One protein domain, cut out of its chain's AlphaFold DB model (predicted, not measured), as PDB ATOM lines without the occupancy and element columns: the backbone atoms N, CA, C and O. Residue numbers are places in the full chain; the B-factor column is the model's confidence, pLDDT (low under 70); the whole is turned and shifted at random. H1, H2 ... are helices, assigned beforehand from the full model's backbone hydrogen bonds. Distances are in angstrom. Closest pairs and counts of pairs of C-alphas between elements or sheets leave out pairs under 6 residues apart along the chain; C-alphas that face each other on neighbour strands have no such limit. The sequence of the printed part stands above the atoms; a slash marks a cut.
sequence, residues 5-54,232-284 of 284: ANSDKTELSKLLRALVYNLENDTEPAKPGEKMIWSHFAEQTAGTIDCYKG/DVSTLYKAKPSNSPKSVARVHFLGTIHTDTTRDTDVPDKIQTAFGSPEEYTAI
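Overview. This is residues 5 to 54 and 232 to 284 of the 284 residues of the protein "Variant surface glycoprotein 1125.2928" of Trypanosoma brucei (UniProt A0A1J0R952). A long helical hairpin, H1 beside H2, has a group of four shorter helices at one end of H2: H4 and H5 pack on the first residues of H2, and the small H3 and H6 touch each other next to H5. The turn of the hairpin sticks out as residues 23 to 29, and a loop of residues 253 to 266 joins H4 to H5. The printed part has 103 residues with six named helices, H1 to H6 in order along the chain, and no named strand; the class is all helix. It is compact, with a radius of gyration of the C-alphas of 13.6 A and spans of 35 by 35 by 22 A.

Along the chain. Begin with the longest helix, H2, residues 32 to 53: find C-alpha 32 at (32.687, -33.244, -10.275) and run 30.5 A to C-alpha 53 at (45.366, -9.711, 4.497). Before it comes H1, residues 5 to 24, 27.9 A long, from C-alpha 5 at (36.882, -4.730, -3.827). After the cut look for H3, residues 236 to 239, 5.0 A, and H4, residues 243 to 252, 14.5 A. Then come H5, residues 267 to 275, 12.5 A, and H6, residues 278 to 282, 6.4 A, which ends at C-alpha 282 at (28.541, -20.916, -18.763).

Arrangement. Start at the hub, H2, which touches three helices. With H1 it forms a hairpin: they run opposite ways at a shallow tilt of 29 degrees, and their closest C-alphas, Leu 15 and Phe 41, are 5.6 A apart. Residues 32 to 40 of H2 touch H4 at a steep tilt of 50 degrees, closest at C-alphas Met 36 and Val 248, 5.7 A. Residues 32 to 33 touch H5 at a steep tilt of 64 degrees, closest at C-alphas Gly 33 and Ala 274, 5.3 A. H4 and H5 touch at 69 degrees, only just a steep tilt, with C-alphas Lys 246 and Val 267 closest at 6.4 A. H3 touches H6, with C-alphas Leu 236 and Pro 278 closest at 5.5 A. H1 stays apart from H3, H4, H5 and H6. In H1, H2, H5 and H6 every O i to N i+4 pair is within hydrogen-bond range, in H4 5 of 6 are, and H3 is too short for such a pair.

Size, cuts and confidence. The two C-alphas farthest apart, those of Thr 27 and Gly 54, are 40.4 A apart. Residues 55 to 231 are not printed, and C-alphas 54 and 232 are 22.6 A apart across this cut. The link from H4 to H5, 14 residues, is long. Mean pLDDT of the printed part is 71.7; look for values under 70 at residues 5 to 30, 44 to 54 and 282 to 284, among others.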
ATOM      1  N   ALA A   5      38.171  -4.552  -4.505       37.66
ATOM      2  CA  ALA A   5      36.882  -4.730  -3.827       37.66
ATOM      3  C   ALA A   5      35.710  -5.045  -4.780       37.66
ATOM      4  O   ALA A   5      34.692  -5.600  -4.366       37.66
ATOM      5  N   ASN A   6      35.814  -4.663  -6.057       45.91
ATOM      6  CA  ASN A   6      34.794  -4.958  -7.063       45.91
ATOM      7  C   ASN A   6      34.995  -6.354  -7.672       45.91
ATOM      8  O   ASN A   6      34.004  -6.998  -8.022       45.91
ATOM      9  N   SER A   7      36.239  -6.841  -7.762       50.69
ATOM     10  CA  SER A   7      36.515  -8.246  -8.088       50.69
ATOM     11  C   SER A   7      36.060  -9.181  -6.964       50.69
ATOM     12  O   SER A   7      35.389 -10.160  -7.267       50.69
ATOM     13  N   ASP A   8      36.271  -8.823  -5.687       48.22
ATOM     14  CA  ASP A   8      35.767  -9.595  -4.532       48.22
ATOM     15  C   ASP A   8      34.256  -9.815  -4.592       48.22
ATOM     16  O   ASP A   8      33.770 -10.934  -4.462       48.22
ATOM     17  N   LYS A   9      33.488  -8.739  -4.811       54.34
ATOM     18  CA  LYS A   9      32.024  -8.824  -4.905       54.34
ATOM     19  C   LYS A   9      31.570  -9.669  -6.089       54.34
ATOM     20  O   LYS A   9      30.531 -10.313  -6.001       54.34
ATOM     21  N   THR A  10      32.322  -9.650  -7.187       61.16
ATOM     22  CA  THR A  10      31.983 -10.401  -8.399       61.16
ATOM     23  C   THR A  10      32.236 -11.892  -8.197       61.16
ATOM     24  O   THR A  10      31.331 -12.683  -8.445       61.16
ATOM     25  N   GLU A  11      33.408 -12.277  -7.688       57.62
ATOM     26  CA  GLU A  11      33.743 -13.687  -7.452       57.62
ATOM     27  C   GLU A  11      32.958 -14.283  -6.278       57.62
ATOM     28  O   GLU A  11      32.411 -15.376  -6.406       57.62
ATOM     29  N   LEU A  12      32.748 -13.530  -5.190       51.41
ATOM     30  CA  LEU A  12      31.850 -13.944  -4.108       51.41
ATOM     31  C   LEU A  12      30.401 -14.080  -4.599       51.41
ATOM     32  O   LEU A  12      29.707 -15.013  -4.208       51.41
ATOM     33  N   SER A  13      29.927 -13.187  -5.477       57.19
ATOM     34  CA  SER A  13      28.589 -13.317  -6.066       57.19
ATOM     35  C   SER A  13      28.482 -14.511  -7.014       57.19
ATOM     36  O   SER A  13      27.407 -15.102  -7.070       57.19
ATOM     37  N   LYS A  14      29.535 -14.859  -7.761       61.31
ATOM     38  CA  LYS A  14      29.566 -16.066  -8.604       61.31
ATOM     39  C   LYS A  14      29.577 -17.329  -7.748       61.31
ATOM     40  O   LYS A  14      28.763 -18.211  -7.984       61.31
ATOM     41  N   LEU A  15      30.396 -17.364  -6.695       55.59
ATOM     42  CA  LEU A  15      30.406 -18.447  -5.713       55.59
ATOM     43  C   LEU A  15      29.025 -18.626  -5.068       55.59
ATOM     44  O   LEU A  15      28.501 -19.733  -5.036       55.59
ATOM     45  N   LEU A  16      28.406 -17.539  -4.600       49.34
ATOM     46  CA  LEU A  16      27.071 -17.581  -4.001       49.34
ATOM     47  C   LEU A  16      25.998 -18.016  -5.008       49.34
ATOM     48  O   LEU A  16      25.130 -18.794  -4.637       49.34
ATOM     49  N   ARG A  17      26.058 -17.576  -6.273       59.72
ATOM     50  CA  ARG A  17      25.142 -18.050  -7.328       59.72
ATOM     51  C   ARG A  17      25.308 -19.542  -7.593       59.72
ATOM     52  O   ARG A  17      24.306 -20.244  -7.640       59.72
ATOM     53  N   ALA A  18      26.543 -20.020  -7.696       56.94
ATOM     54  CA  ALA A  18      26.829 -21.424  -7.956       56.94
ATOM     55  C   ALA A  18      26.421 -22.329  -6.773       56.94
ATOM     56  O   ALA A  18      25.903 -23.422  -6.988       56.94
ATOM     57  N   LEU A  19      26.584 -21.856  -5.530       54.03
ATOM     58  CA  LEU A  19      26.111 -22.550  -4.324       54.03
ATOM     59  C   LEU A  19      24.576 -22.531  -4.202       54.03
ATOM     60  O   LEU A  19      23.985 -23.547  -3.848       54.03
ATOM     61  N   VAL A  20      23.918 -21.405  -4.513       55.34
ATOM     62  CA  VAL A  20      22.447 -21.289  -4.502       55.34
ATOM     63  C   VAL A  20      21.812 -22.148  -5.595       55.34
ATOM     64  O   VAL A  20      20.849 -22.849  -5.310       55.34
ATOM     65  N   TYR A  21      22.382 -22.168  -6.806       56.81
ATOM     66  CA  TYR A  21      21.933 -23.045  -7.894       56.81
ATOM     67  C   TYR A  21      21.963 -24.522  -7.486       56.81
ATOM     68  O   TYR A  21      21.076 -25.285  -7.860       56.81
ATOM     69  N   ASN A  22      22.952 -24.931  -6.690       54.94
ATOM     70  CA  ASN A  22      23.017 -26.292  -6.173       54.94
ATOM     71  C   ASN A  22      21.951 -26.575  -5.109       54.94
ATOM     72  O   ASN A  22      21.229 -27.554  -5.235       54.94
ATOM     73  N   LEU A  23      21.807 -25.681  -4.125       52.03
ATOM     74  CA  LEU A  23      20.792 -25.776  -3.066       52.03
ATOM     75  C   LEU A  23      19.349 -25.773  -3.609       52.03
ATOM     76  O   LEU A  23      18.459 -26.344  -2.987       52.03
ATOM     77  N   GLU A  24      19.099 -25.121  -4.748       45.84
ATOM     78  CA  GLU A  24      17.775 -25.050  -5.384       45.84
ATOM     79  C   GLU A  24      17.457 -26.286  -6.252       45.84
ATOM     80  O   GLU A  24      16.287 -26.634  -6.415       45.84
ATOM     81  N   ASN A  25      18.479 -26.993  -6.752       55.25
ATOM     82  CA  ASN A  25      18.350 -28.190  -7.598       55.25
ATOM     83  C   ASN A  25      18.733 -29.496  -6.863       55.25
ATOM     84  O   ASN A  25      19.063 -30.496  -7.501       55.25
ATOM     85  N   ASP A  26      18.701 -29.484  -5.526       46.50
ATOM     86  CA  ASP A  26      19.329 -30.455  -4.609       46.50
ATOM     87  C   ASP A  26      18.585 -31.810  -4.498       46.50
ATOM     88  O   ASP A  26      18.203 -32.269  -3.420       46.50
ATOM     89  N   THR A  27      18.335 -32.473  -5.631       48.41
ATOM     90  CA  THR A  27      17.853 -33.866  -5.688       48.41
ATOM     91  C   THR A  27      18.951 -34.873  -6.049       48.41
ATOM     92  O   THR A  27      18.727 -36.078  -5.911       48.41
ATOM     93  N   GLU A  28      20.145 -34.418  -6.452       52.62
ATOM     94  CA  GLU A  28      21.285 -35.268  -6.826       52.62
ATOM     95  C   GLU A  28      22.631 -34.732  -6.290       52.62
ATOM     96  O   GLU A  28      22.819 -33.520  -6.186       52.62
ATOM     97  N   PRO A  29      23.612 -35.605  -5.975       57.12
ATOM     98  CA  PRO A  29      24.938 -35.172  -5.540       57.12
ATOM     99  C   PRO A  29      25.639 -34.297  -6.588       57.12
ATOM    100  O   PRO A  29      25.729 -34.680  -7.754       57.12
ATOM    101  N   ALA A  30      26.238 -33.187  -6.145       61.47
ATOM    102  CA  ALA A  30      26.973 -32.263  -7.010       61.47
ATOM    103  C   ALA A  30      28.008 -32.971  -7.901       61.47
ATOM    104  O   ALA A  30      28.858 -33.746  -7.419       61.47
ATOM    105  N   LYS A  31      27.956 -32.675  -9.201       74.25
ATOM    106  CA  LYS A  31      28.828 -33.279 -10.210       74.25
ATOM    107  C   LYS A  31      30.277 -32.824  -9.992       74.25
ATOM    108  O   LYS A  31      30.521 -31.721  -9.500       74.25
ATOM    109  N   PRO A  32      31.278 -33.629 -10.395       73.19
ATOM    110  CA  PRO A  32      32.687 -33.244 -10.275       73.19
ATOM    111  C   PRO A  32      33.017 -31.877 -10.907       73.19
ATOM    112  O   PRO A  32      33.864 -31.158 -10.383       73.19
ATOM    113  N   GLY A  33      32.336 -31.503 -12.002       70.81
ATOM    114  CA  GLY A  33      32.507 -30.200 -12.657       70.81
ATOM    115  C   GLY A  33      32.059 -29.023 -11.792       70.81
ATOM    116  O   GLY A  33      32.780 -28.040 -11.659       70.81
ATOM    117  N   GLU A  34      30.923 -29.154 -11.115       68.94
ATOM    118  CA  GLU A  34      30.389 -28.123 -10.218       68.94
ATOM    119  C   GLU A  34      31.308 -27.921  -9.006       68.94
ATOM    120  O   GLU A  34      31.691 -26.797  -8.691       68.94
ATOM    121  N   LYS A  35      31.772 -29.019  -8.391       70.81
ATOM    122  CA  LYS A  35      32.727 -28.978  -7.267       70.81
ATOM    123  C   LYS A  35      34.043 -28.296  -7.639       70.81
ATOM    124  O   LYS A  35      34.612 -27.560  -6.827       70.81
ATOM    125  N   MET A  36      34.512 -28.532  -8.863       79.88
ATOM    126  CA  MET A  36      35.697 -27.890  -9.423       79.88
ATOM    127  C   MET A  36      35.486 -26.378  -9.576       79.88
ATOM    128  O   MET A  36      36.319 -25.611  -9.097       79.88
ATOM    129  N   ILE A  37      34.353 -25.941 -10.136       72.50
ATOM    130  CA  ILE A  37      34.029 -24.516 -10.310       72.50
ATOM    131  C   ILE A  37      33.847 -23.803  -8.967       72.50
ATOM    132  O   ILE A  37      34.371 -22.706  -8.780       72.50
ATOM    133  N   TRP A  38      33.193 -24.426  -7.985       68.25
ATOM    134  CA  TRP A  38      33.074 -23.833  -6.649       68.25
ATOM    135  C   TRP A  38      34.416 -23.714  -5.950       68.25
ATOM    136  O   TRP A  38      34.688 -22.690  -5.332       68.25
ATOM    137  N   SER A  39      35.264 -24.738  -6.059       71.56
ATOM    138  CA  SER A  39      36.606 -24.693  -5.475       71.56
ATOM    139  C   SER A  39      37.458 -23.631  -6.159       71.56
ATOM    140  O   SER A  39      38.174 -22.910  -5.478       71.56
ATOM    141  N   HIS A  40      37.318 -23.463  -7.478       75.94
ATOM    142  CA  HIS A  40      37.960 -22.380  -8.215       75.94
ATOM    143  C   HIS A  40      37.507 -21.005  -7.708       75.94
ATOM    144  O   HIS A  40      38.348 -20.183  -7.348       75.94
ATOM    145  N   PHE A  41      36.198 -20.751  -7.615       68.06
ATOM    146  CA  PHE A  41      35.693 -19.469  -7.110       68.06
ATOM    147  C   PHE A  41      36.011 -19.251  -5.626       68.06
ATOM    148  O   PHE A  41      36.258 -18.116  -5.219       68.06
ATOM    149  N   ALA A  42      36.061 -20.310  -4.816       64.31
ATOM    150  CA  ALA A  42      36.499 -20.243  -3.426       64.31
ATOM    151  C   ALA A  42      37.994 -19.904  -3.317       64.31
ATOM    152  O   ALA A  42      38.348 -19.048  -2.512       64.31
ATOM    153  N   GLU A  43      38.857 -20.494  -4.150       71.12
ATOM    154  CA  GLU A  43      40.283 -20.150  -4.235       71.12
ATOM    155  C   GLU A  43      40.499 -18.724  -4.755       71.12
ATOM    156  O   GLU A  43      41.307 -17.992  -4.188       71.12
ATOM    157  N   GLN A  44      39.754 -18.280  -5.775       68.88
ATOM    158  CA  GLN A  44      39.824 -16.893  -6.246       68.88
ATOM    159  C   GLN A  44      39.339 -15.916  -5.172       68.88
ATOM    160  O   GLN A  44      40.004 -14.914  -4.915       68.88
ATOM    161  N   THR A  45      38.238 -16.219  -4.482       62.88
ATOM    162  CA  THR A  45      37.736 -15.403  -3.367       62.88
ATOM    163  C   THR A  45      38.741 -15.375  -2.216       62.88
ATOM    164  O   THR A  45      39.032 -14.305  -1.691       62.88
ATOM    165  N   ALA A  46      39.337 -16.515  -1.856       65.25
ATOM    166  CA  ALA A  46      40.379 -16.594  -0.838       65.25
ATOM    167  C   ALA A  46      41.629 -15.803  -1.240       65.25
ATOM    168  O   ALA A  46      42.107 -15.017  -0.436       65.25
ATOM    169  N   GLY A  47      42.104 -15.912  -2.484       65.19
ATOM    170  CA  GLY A  47      43.237 -15.136  -2.993       65.19
ATOM    171  C   GLY A  47      42.960 -13.630  -3.043       65.19
ATOM    172  O   GLY A  47      43.846 -12.819  -2.769       65.19
ATOM    173  N   THR A  48      41.717 -13.239  -3.326       63.03
ATOM    174  CA  THR A  48      41.306 -11.830  -3.311       63.03
ATOM    175  C   THR A  48      41.192 -11.313  -1.866       63.03
ATOM    176  O   THR A  48      41.709 -10.240  -1.564       63.03
ATOM    177  N   ILE A  49      40.696 -12.122  -0.921       61.34
ATOM    178  CA  ILE A  49      40.719 -11.834   0.526       61.34
ATOM    179  C   ILE A  49      42.152 -11.797   1.083       61.34
ATOM    180  O   ILE A  49      42.479 -10.925   1.888       61.34
ATOM    181  N   ASP A  50      43.030 -12.702   0.659       64.19
ATOM    182  CA  ASP A  50      44.439 -12.731   1.051       64.19
ATOM    183  C   ASP A  50      45.173 -11.504   0.520       64.19
ATOM    184  O   ASP A  50      46.041 -10.960   1.198       64.19
ATOM    185  N   CYS A  51      44.745 -10.963  -0.621       59.53
ATOM    186  CA  CYS A  51      45.208  -9.666  -1.086       59.53
ATOM    187  C   CYS A  51      44.888  -8.525  -0.097       59.53
ATOM    188  O   CYS A  51      45.640  -7.552  -0.041       59.53
ATOM    189  N   TYR A  52      43.817  -8.636   0.697       56.22
ATOM    190  CA  TYR A  52      43.473  -7.705   1.781       56.22
ATOM    191  C   TYR A  52      44.102  -8.060   3.135       56.22
ATOM    192  O   TYR A  52      44.149  -7.207   4.020       56.22
ATOM    193  N   LYS A  53      44.605  -9.286   3.308       58.25
ATOM    194  CA  LYS A  53      45.366  -9.711   4.497       58.25
ATOM    195  C   LYS A  53      46.885  -9.567   4.331       58.25
ATOM    196  O   LYS A  53      47.601  -9.587   5.327       58.25
ATOM    197  N   GLY A  54      47.365  -9.445   3.096       64.25
ATOM    198  CA  GLY A  54      48.772  -9.279   2.742       64.25
ATOM    199  C   GLY A  54      49.287  -7.847   2.905       64.25
ATOM    200  O   GLY A  54      48.715  -7.017   3.605       64.25
ATOM    201  N   ASP A 232      41.137 -15.141 -16.514       74.62
ATOM    202  CA  ASP A 232      39.842 -15.065 -17.181       74.62
ATOM    203  C   ASP A 232      39.378 -16.471 -17.557       74.62
ATOM    204  O   ASP A 232      39.818 -17.039 -18.553       74.62
ATOM    205  N   VAL A 233      38.448 -17.010 -16.777       78.38
ATOM    206  CA  VAL A 233      37.852 -18.333 -17.000       78.38
ATOM    207  C   VAL A 233      36.417 -18.245 -17.520       78.38
ATOM    208  O   VAL A 233      35.656 -19.197 -17.393       78.38
ATOM    209  N   SER A 234      36.023 -17.115 -18.120       77.56
ATOM    210  CA  SER A 234      34.640 -16.845 -18.571       77.56
ATOM    211  C   SER A 234      34.088 -17.822 -19.612       77.56
ATOM    212  O   SER A 234      32.895 -17.820 -19.892       77.56
ATOM    213  N   THR A 235      34.948 -18.643 -20.216       82.25
ATOM    214  CA  THR A 235      34.557 -19.644 -21.208       82.25
ATOM    215  C   THR A 235      35.338 -20.926 -20.975       82.25
ATOM    216  O   THR A 235      36.494 -20.882 -20.546       82.25
ATOM    217  N   LEU A 236      34.752 -22.057 -21.369       82.06
ATOM    218  CA  LEU A 236      35.405 -23.365 -21.321       82.06
ATOM    219  C   LEU A 236      36.762 -23.363 -22.048       82.06
ATOM    220  O   LEU A 236      37.730 -23.963 -21.583       82.06
ATOM    221  N   TYR A 237      36.860 -22.633 -23.165       85.25
ATOM    222  CA  TYR A 237      38.104 -22.479 -23.922       85.25
ATOM    223  C   TYR A 237      39.212 -21.811 -23.100       85.25
ATOM    224  O   TYR A 237      40.354 -22.261 -23.140       85.25
ATOM    225  N   LYS A 238      38.881 -20.765 -22.334       84.25
ATOM    226  CA  LYS A 238      39.851 -20.063 -21.486       84.25
ATOM    227  C   LYS A 238      40.142 -20.806 -20.179       84.25
ATOM    228  O   LYS A 238      41.256 -20.729 -19.671       84.25
ATOM    229  N   ALA A 239      39.189 -21.579 -19.663       82.88
ATOM    230  CA  ALA A 239      39.358 -22.356 -18.438       82.88
ATOM    231  C   ALA A 239      40.378 -23.496 -18.586       82.88
ATOM    232  O   ALA A 239      41.214 -23.702 -17.714       82.88
ATOM    233  N   LYS A 240      40.362 -24.207 -19.721       84.69
ATOM    234  CA  LYS A 240      41.258 -25.345 -20.001       84.69
ATOM    235  C   LYS A 240      42.761 -25.058 -19.847       84.69
ATOM    236  O   LYS A 240      43.451 -25.882 -19.245       84.69
ATOM    237  N   PRO A 241      43.317 -23.963 -20.404       84.44
ATOM    238  CA  PRO A 241      44.739 -23.663 -20.253       84.44
ATOM    239  C   PRO A 241      45.095 -23.016 -18.908       84.44
ATOM    240  O   PRO A 241      46.274 -23.047 -18.551       84.44
ATOM    241  N   SER A 242      44.118 -22.468 -18.181       84.88
ATOM    242  CA  SER A 242      44.321 -21.641 -16.984       84.88
ATOM    243  C   SER A 242      44.859 -22.441 -15.789       84.88
ATOM    244  O   SER A 242      44.449 -23.578 -15.547       84.88
ATOM    245  N   ASN A 243      45.798 -21.863 -15.035       83.94
ATOM    246  CA  ASN A 243      46.494 -22.557 -13.950       83.94
ATOM    247  C   ASN A 243      45.599 -22.800 -12.734       83.94
ATOM    248  O   ASN A 243      45.689 -23.856 -12.111       83.94
ATOM    249  N   SER A 244      44.725 -21.852 -12.402       80.00
ATOM    250  CA  SER A 244      43.811 -21.964 -11.267       80.00
ATOM    251  C   SER A 244      42.761 -23.065 -11.494       80.00
ATOM    252  O   SER A 244      42.691 -23.975 -10.670       80.00
ATOM    253  N   PRO A 245      42.034 -23.118 -12.629       83.69
ATOM    254  CA  PRO A 245      41.215 -24.275 -12.990       83.69
ATOM    255  C   PRO A 245      41.984 -25.599 -13.013       83.69
ATOM    256  O   PRO A 245      41.462 -26.615 -12.562       83.69
ATOM    257  N   LYS A 246      43.234 -25.617 -13.494       86.69
ATOM    258  CA  LYS A 246      44.052 -26.839 -13.473       86.69
ATOM    259  C   LYS A 246      44.329 -27.331 -12.056       86.69
ATOM    260  O   LYS A 246      44.179 -28.520 -11.790       86.69
ATOM    261  N   SER A 247      44.679 -26.418 -11.153       85.56
ATOM    262  CA  SER A 247      44.932 -26.699  -9.737       85.56
ATOM    263  C   SER A 247      43.756 -27.426  -9.079       85.56
ATOM    264  O   SER A 247      43.931 -28.497  -8.499       85.56
ATOM    265  N   VAL A 248      42.533 -26.918  -9.249       85.12
ATOM    266  CA  VAL A 248      41.335 -27.547  -8.666       85.12
ATOM    267  C   VAL A 248      40.873 -28.789  -9.434       85.12
ATOM    268  O   VAL A 248      40.338 -29.724  -8.840       85.12
ATOM    269  N   ALA A 249      41.117 -28.856 -10.746       85.75
ATOM    270  CA  ALA A 249      40.826 -30.031 -11.562       85.75
ATOM    271  C   ALA A 249      41.685 -31.245 -11.170       85.75
ATOM    272  O   ALA A 249      41.193 -32.375 -11.199       85.75
ATOM    273  N   ARG A 250      42.938 -31.034 -10.740       87.44
ATOM    274  CA  ARG A 250      43.787 -32.092 -10.158       87.44
ATOM    275  C   ARG A 250      43.103 -32.770  -8.974       87.44
ATOM    276  O   ARG A 250      43.110 -33.997  -8.879       87.44
ATOM    277  N   VAL A 251      42.453 -31.983  -8.122       84.69
ATOM    278  CA  VAL A 251      41.732 -32.483  -6.947       84.69
ATOM    279  C   VAL A 251      40.448 -33.199  -7.357       84.69
ATOM    280  O   VAL A 251      40.259 -34.366  -7.025       84.69
ATOM    281  N   HIS A 252      39.585 -32.535  -8.127       85.44
ATOM    282  CA  HIS A 252      38.214 -33.012  -8.359       85.44
ATOM    283  C   HIS A 252      38.056 -33.999  -9.517       85.44
ATOM    284  O   HIS A 252      37.116 -34.790  -9.509       85.44
ATOM    285  N   PHE A 253      38.959 -33.989 -10.502       87.94
ATOM    286  CA  PHE A 253      38.905 -34.911 -11.644       87.94
ATOM    287  C   PHE A 253      39.985 -35.988 -11.616       87.94
ATOM    288  O   PHE A 253      39.767 -37.067 -12.170       87.94
ATOM    289  N   LEU A 254      41.144 -35.707 -11.015       87.75
ATOM    290  CA  LEU A 254      42.264 -36.653 -10.971       87.75
ATOM    291  C   LEU A 254      42.465 -37.292  -9.590       87.75
ATOM    292  O   LEU A 254      43.184 -38.284  -9.506       87.75
ATOM    293  N   GLY A 255      41.824 -36.773  -8.533       85.38
ATOM    294  CA  GLY A 255      41.977 -37.280  -7.163       85.38
ATOM    295  C   GLY A 255      43.371 -37.042  -6.575       85.38
ATOM    296  O   GLY A 255      43.794 -37.764  -5.677       85.38
ATOM    297  N   THR A 256      44.097 -36.061  -7.109       88.69
ATOM    298  CA  THR A 256      45.471 -35.703  -6.721       88.69
ATOM    299  C   THR A 256      45.493 -34.414  -5.897       88.69
ATOM    300  O   THR A 256      44.460 -33.780  -5.690       88.69
ATOM    301  N   ILE A 257      46.661 -34.011  -5.393       85.31
ATOM    302  CA  ILE A 257      46.803 -32.724  -4.698       85.31
ATOM    303  C   ILE A 257      46.937 -31.567  -5.697       85.31
ATOM    304  O   ILE A 257      47.387 -31.743  -6.826       85.31
ATOM    305  N   HIS A 258      46.600 -30.357  -5.256       83.31
ATOM    306  CA  HIS A 258      46.609 -29.146  -6.082       83.31
ATOM    307  C   HIS A 258      47.975 -28.822  -6.722       83.31
ATOM    308  O   HIS A 258      48.019 -28.174  -7.764       83.31
ATOM    309  N   THR A 259      49.089 -29.295  -6.155       85.88
ATOM    310  CA  THR A 259      50.456 -29.113  -6.684       85.88
ATOM    311  C   THR A 259      50.960 -30.255  -7.572       85.88
ATOM    312  O   THR A 259      52.059 -30.145  -8.111       85.88
ATOM    313  N   ASP A 260      50.204 -31.342  -7.742       87.56
ATOM    314  CA  ASP A 260      50.645 -32.499  -8.525       87.56
ATOM    315  C   ASP A 260      50.456 -32.260 -10.030       87.56
ATOM    316  O   ASP A 260      49.372 -32.432 -10.586       87.56
ATOM    317  N   THR A 261      51.534 -31.857 -10.701       88.38
ATOM    318  CA  THR A 261      51.525 -31.531 -12.133       88.38
ATOM    319  C   THR A 261      51.768 -32.740 -13.041       88.38
ATOM    320  O   THR A 261      51.863 -32.578 -14.258       88.38
ATOM    321  N   THR A 262      51.910 -33.953 -12.493       88.94
ATOM    322  CA  THR A 262      52.326 -35.147 -13.261       88.94
ATOM    323  C   THR A 262      51.335 -35.548 -14.353       88.94
ATOM    324  O   THR A 262      51.711 -36.228 -15.307       88.94
ATOM    325  N   ARG A 263      50.080 -35.107 -14.234       89.94
ATOM    326  CA  ARG A 263      48.969 -35.437 -15.138       89.94
ATOM    327  C   ARG A 263      48.284 -34.208 -15.731       89.94
ATOM    328  O   ARG A 263      47.139 -34.281 -16.170       89.94
ATOM    329  N   ASP A 264      48.981 -33.075 -15.778       87.94
ATOM    330  CA  ASP A 264      48.437 -31.821 -16.314       87.94
ATOM    331  C   ASP A 264      47.995 -31.920 -17.778       87.94
ATOM    332  O   ASP A 264      47.097 -31.191 -18.200       87.94
ATOM    333  N   THR A 265      48.590 -32.835 -18.547       90.69
ATOM    334  CA  THR A 265      48.188 -33.121 -19.930       90.69
ATOM    335  C   THR A 265      46.767 -33.672 -20.027       90.69
ATOM    336  O   THR A 265      46.102 -33.429 -21.028       90.69
ATOM    337  N   ASP A 266      46.277 -34.353 -18.986       90.06
ATOM    338  CA  ASP A 266      44.946 -34.971 -18.958       90.06
ATOM    339  C   ASP A 266      43.855 -33.960 -18.560       90.06
ATOM    340  O   ASP A 266      42.665 -34.168 -18.804       90.06
ATOM    341  N   VAL A 267      44.242 -32.859 -17.906       88.25
ATOM    342  CA  VAL A 267      43.319 -31.913 -17.267       88.25
ATOM    343  C   VAL A 267      42.381 -31.205 -18.261       88.25
ATOM    344  O   VAL A 267      41.177 -31.170 -17.986       88.25
ATOM    345  N   PRO A 268      42.839 -30.676 -19.415       88.25
ATOM    346  CA  PRO A 268      41.953 -30.022 -20.384       88.25
ATOM    347  C   PRO A 268      40.834 -30.930 -20.910       88.25
ATOM    348  O   PRO A 268      39.701 -30.472 -21.084       88.25
ATOM    349  N   ASP A 269      41.137 -32.211 -21.126       88.75
ATOM    350  CA  ASP A 269      40.174 -33.199 -21.618       88.75
ATOM    351  C   ASP A 269      39.184 -33.601 -20.527       88.75
ATOM    352  O   ASP A 269      37.989 -33.756 -20.793       88.75
ATOM    353  N   LYS A 270      39.640 -33.699 -19.271       88.06
ATOM    354  CA  LYS A 270      38.754 -33.914 -18.117       88.06
ATOM    355  C   LYS A 270      37.798 -32.746 -17.904       88.06
ATOM    356  O   LYS A 270      36.614 -32.986 -17.692       88.06
ATOM    357  N   ILE A 271      38.282 -31.511 -18.046       84.62
ATOM    358  CA  ILE A 271      37.446 -30.306 -18.035       84.62
ATOM    359  C   ILE A 271      36.423 -30.368 -19.182       84.62
ATOM    360  O   ILE A 271      35.232 -30.224 -18.933       84.62
ATOM    361  N   GLN A 272      36.837 -30.659 -20.423       86.94
ATOM    362  CA  GLN A 272      35.895 -30.786 -21.549       86.94
ATOM    363  C   GLN A 272      34.823 -31.852 -21.301       86.94
ATOM    364  O   GLN A 272      33.654 -31.629 -21.593       86.94
ATOM    365  N   THR A 273      35.229 -33.010 -20.782       86.31
ATOM    366  CA  THR A 273      34.328 -34.142 -20.539       86.31
ATOM    367  C   THR A 273      33.320 -33.823 -19.437       86.31
ATOM    368  O   THR A 273      32.164 -34.214 -19.542       86.31
ATOM    369  N   ALA A 274      33.744 -33.111 -18.389       82.88
ATOM    370  CA  ALA A 274      32.890 -32.776 -17.254       82.88
ATOM    371  C   ALA A 274      31.783 -31.773 -17.602       82.88
ATOM    372  O   ALA A 274      30.716 -31.839 -17.000       82.88
ATOM    373  N   PHE A 275      32.044 -30.865 -18.547       79.94
ATOM    374  CA  PHE A 275      31.103 -29.810 -18.920       79.94
ATOM    375  C   PHE A 275      30.415 -30.023 -20.258       79.94
ATOM    376  O   PHE A 275      29.621 -29.170 -20.582       79.94
ATOM    377  N   GLY A 276      30.728 -31.065 -21.042       72.94
ATOM    378  CA  GLY A 276      30.001 -31.440 -22.266       72.94
ATOM    379  C   GLY A 276      30.096 -30.437 -23.428       72.94
ATOM    380  O   GLY A 276      30.610 -30.774 -24.498       72.94
ATOM    381  N   SER A 277      29.659 -29.197 -23.217       76.25
ATOM    382  CA  SER A 277      29.675 -28.077 -24.149       76.25
ATOM    383  C   SER A 277      30.062 -26.739 -23.480       76.25
ATOM    384  O   SER A 277      30.100 -26.607 -22.254       76.25
ATOM    385  N   PRO A 278      30.376 -25.700 -24.276       74.50
ATOM    386  CA  PRO A 278      30.564 -24.348 -23.760       74.50
ATOM    387  C   PRO A 278      29.321 -23.772 -23.068       74.50
ATOM    388  O   PRO A 278      29.487 -23.021 -22.110       74.50
ATOM    389  N   GLU A 279      28.106 -24.107 -23.526       72.69
ATOM    390  CA  GLU A 279      26.866 -23.595 -22.924       72.69
ATOM    391  C   GLU A 279      26.678 -24.117 -21.497       72.69
ATOM    392  O   GLU A 279      26.389 -23.333 -20.592       72.69
ATOM    393  N   GLU A 280      26.917 -25.413 -21.287       70.44
ATOM    394  CA  GLU A 280      26.844 -26.071 -19.977       70.44
ATOM    395  C   GLU A 280      27.874 -25.502 -18.987       70.44
ATOM    396  O   GLU A 280      27.563 -25.312 -17.814       70.44
ATOM    397  N   TYR A 281      29.071 -25.138 -19.458       72.69
ATOM    398  CA  TYR A 281      30.077 -24.460 -18.633       72.69
ATOM    399  C   TYR A 281      29.634 -23.058 -18.186       72.69
ATOM    400  O   TYR A 281      29.898 -22.659 -17.057       72.69
ATOM    401  N   THR A 282      28.987 -22.291 -19.068       69.38
ATOM    402  CA  THR A 282      28.541 -20.916 -18.763       69.38
ATOM    403  C   THR A 282      27.223 -20.836 -17.995       69.38
ATOM    404  O   THR A 282      26.850 -19.750 -17.553       69.38
ATOM    405  N   ALA A 283      26.495 -21.950 -17.882       63.75
ATOM    406  CA  ALA A 283      25.231 -22.025 -17.154       63.75
ATOM    407  C   ALA A 283      25.412 -22.062 -15.622       63.75
ATOM    408  O   ALA A 283      24.444 -21.814 -14.903       63.75
ATOM    409  N   ILE A 284      26.632 -22.358 -15.150       57.91
ATOM    410  CA  ILE A 284      27.057 -22.393 -13.739       57.91
ATOM    411  C   ILE A 284      27.645 -21.032 -13.343       57.91
ATOM    412  O   ILE A 284      27.302 -20.537 -12.244       57.91
TER     413      ILE A 284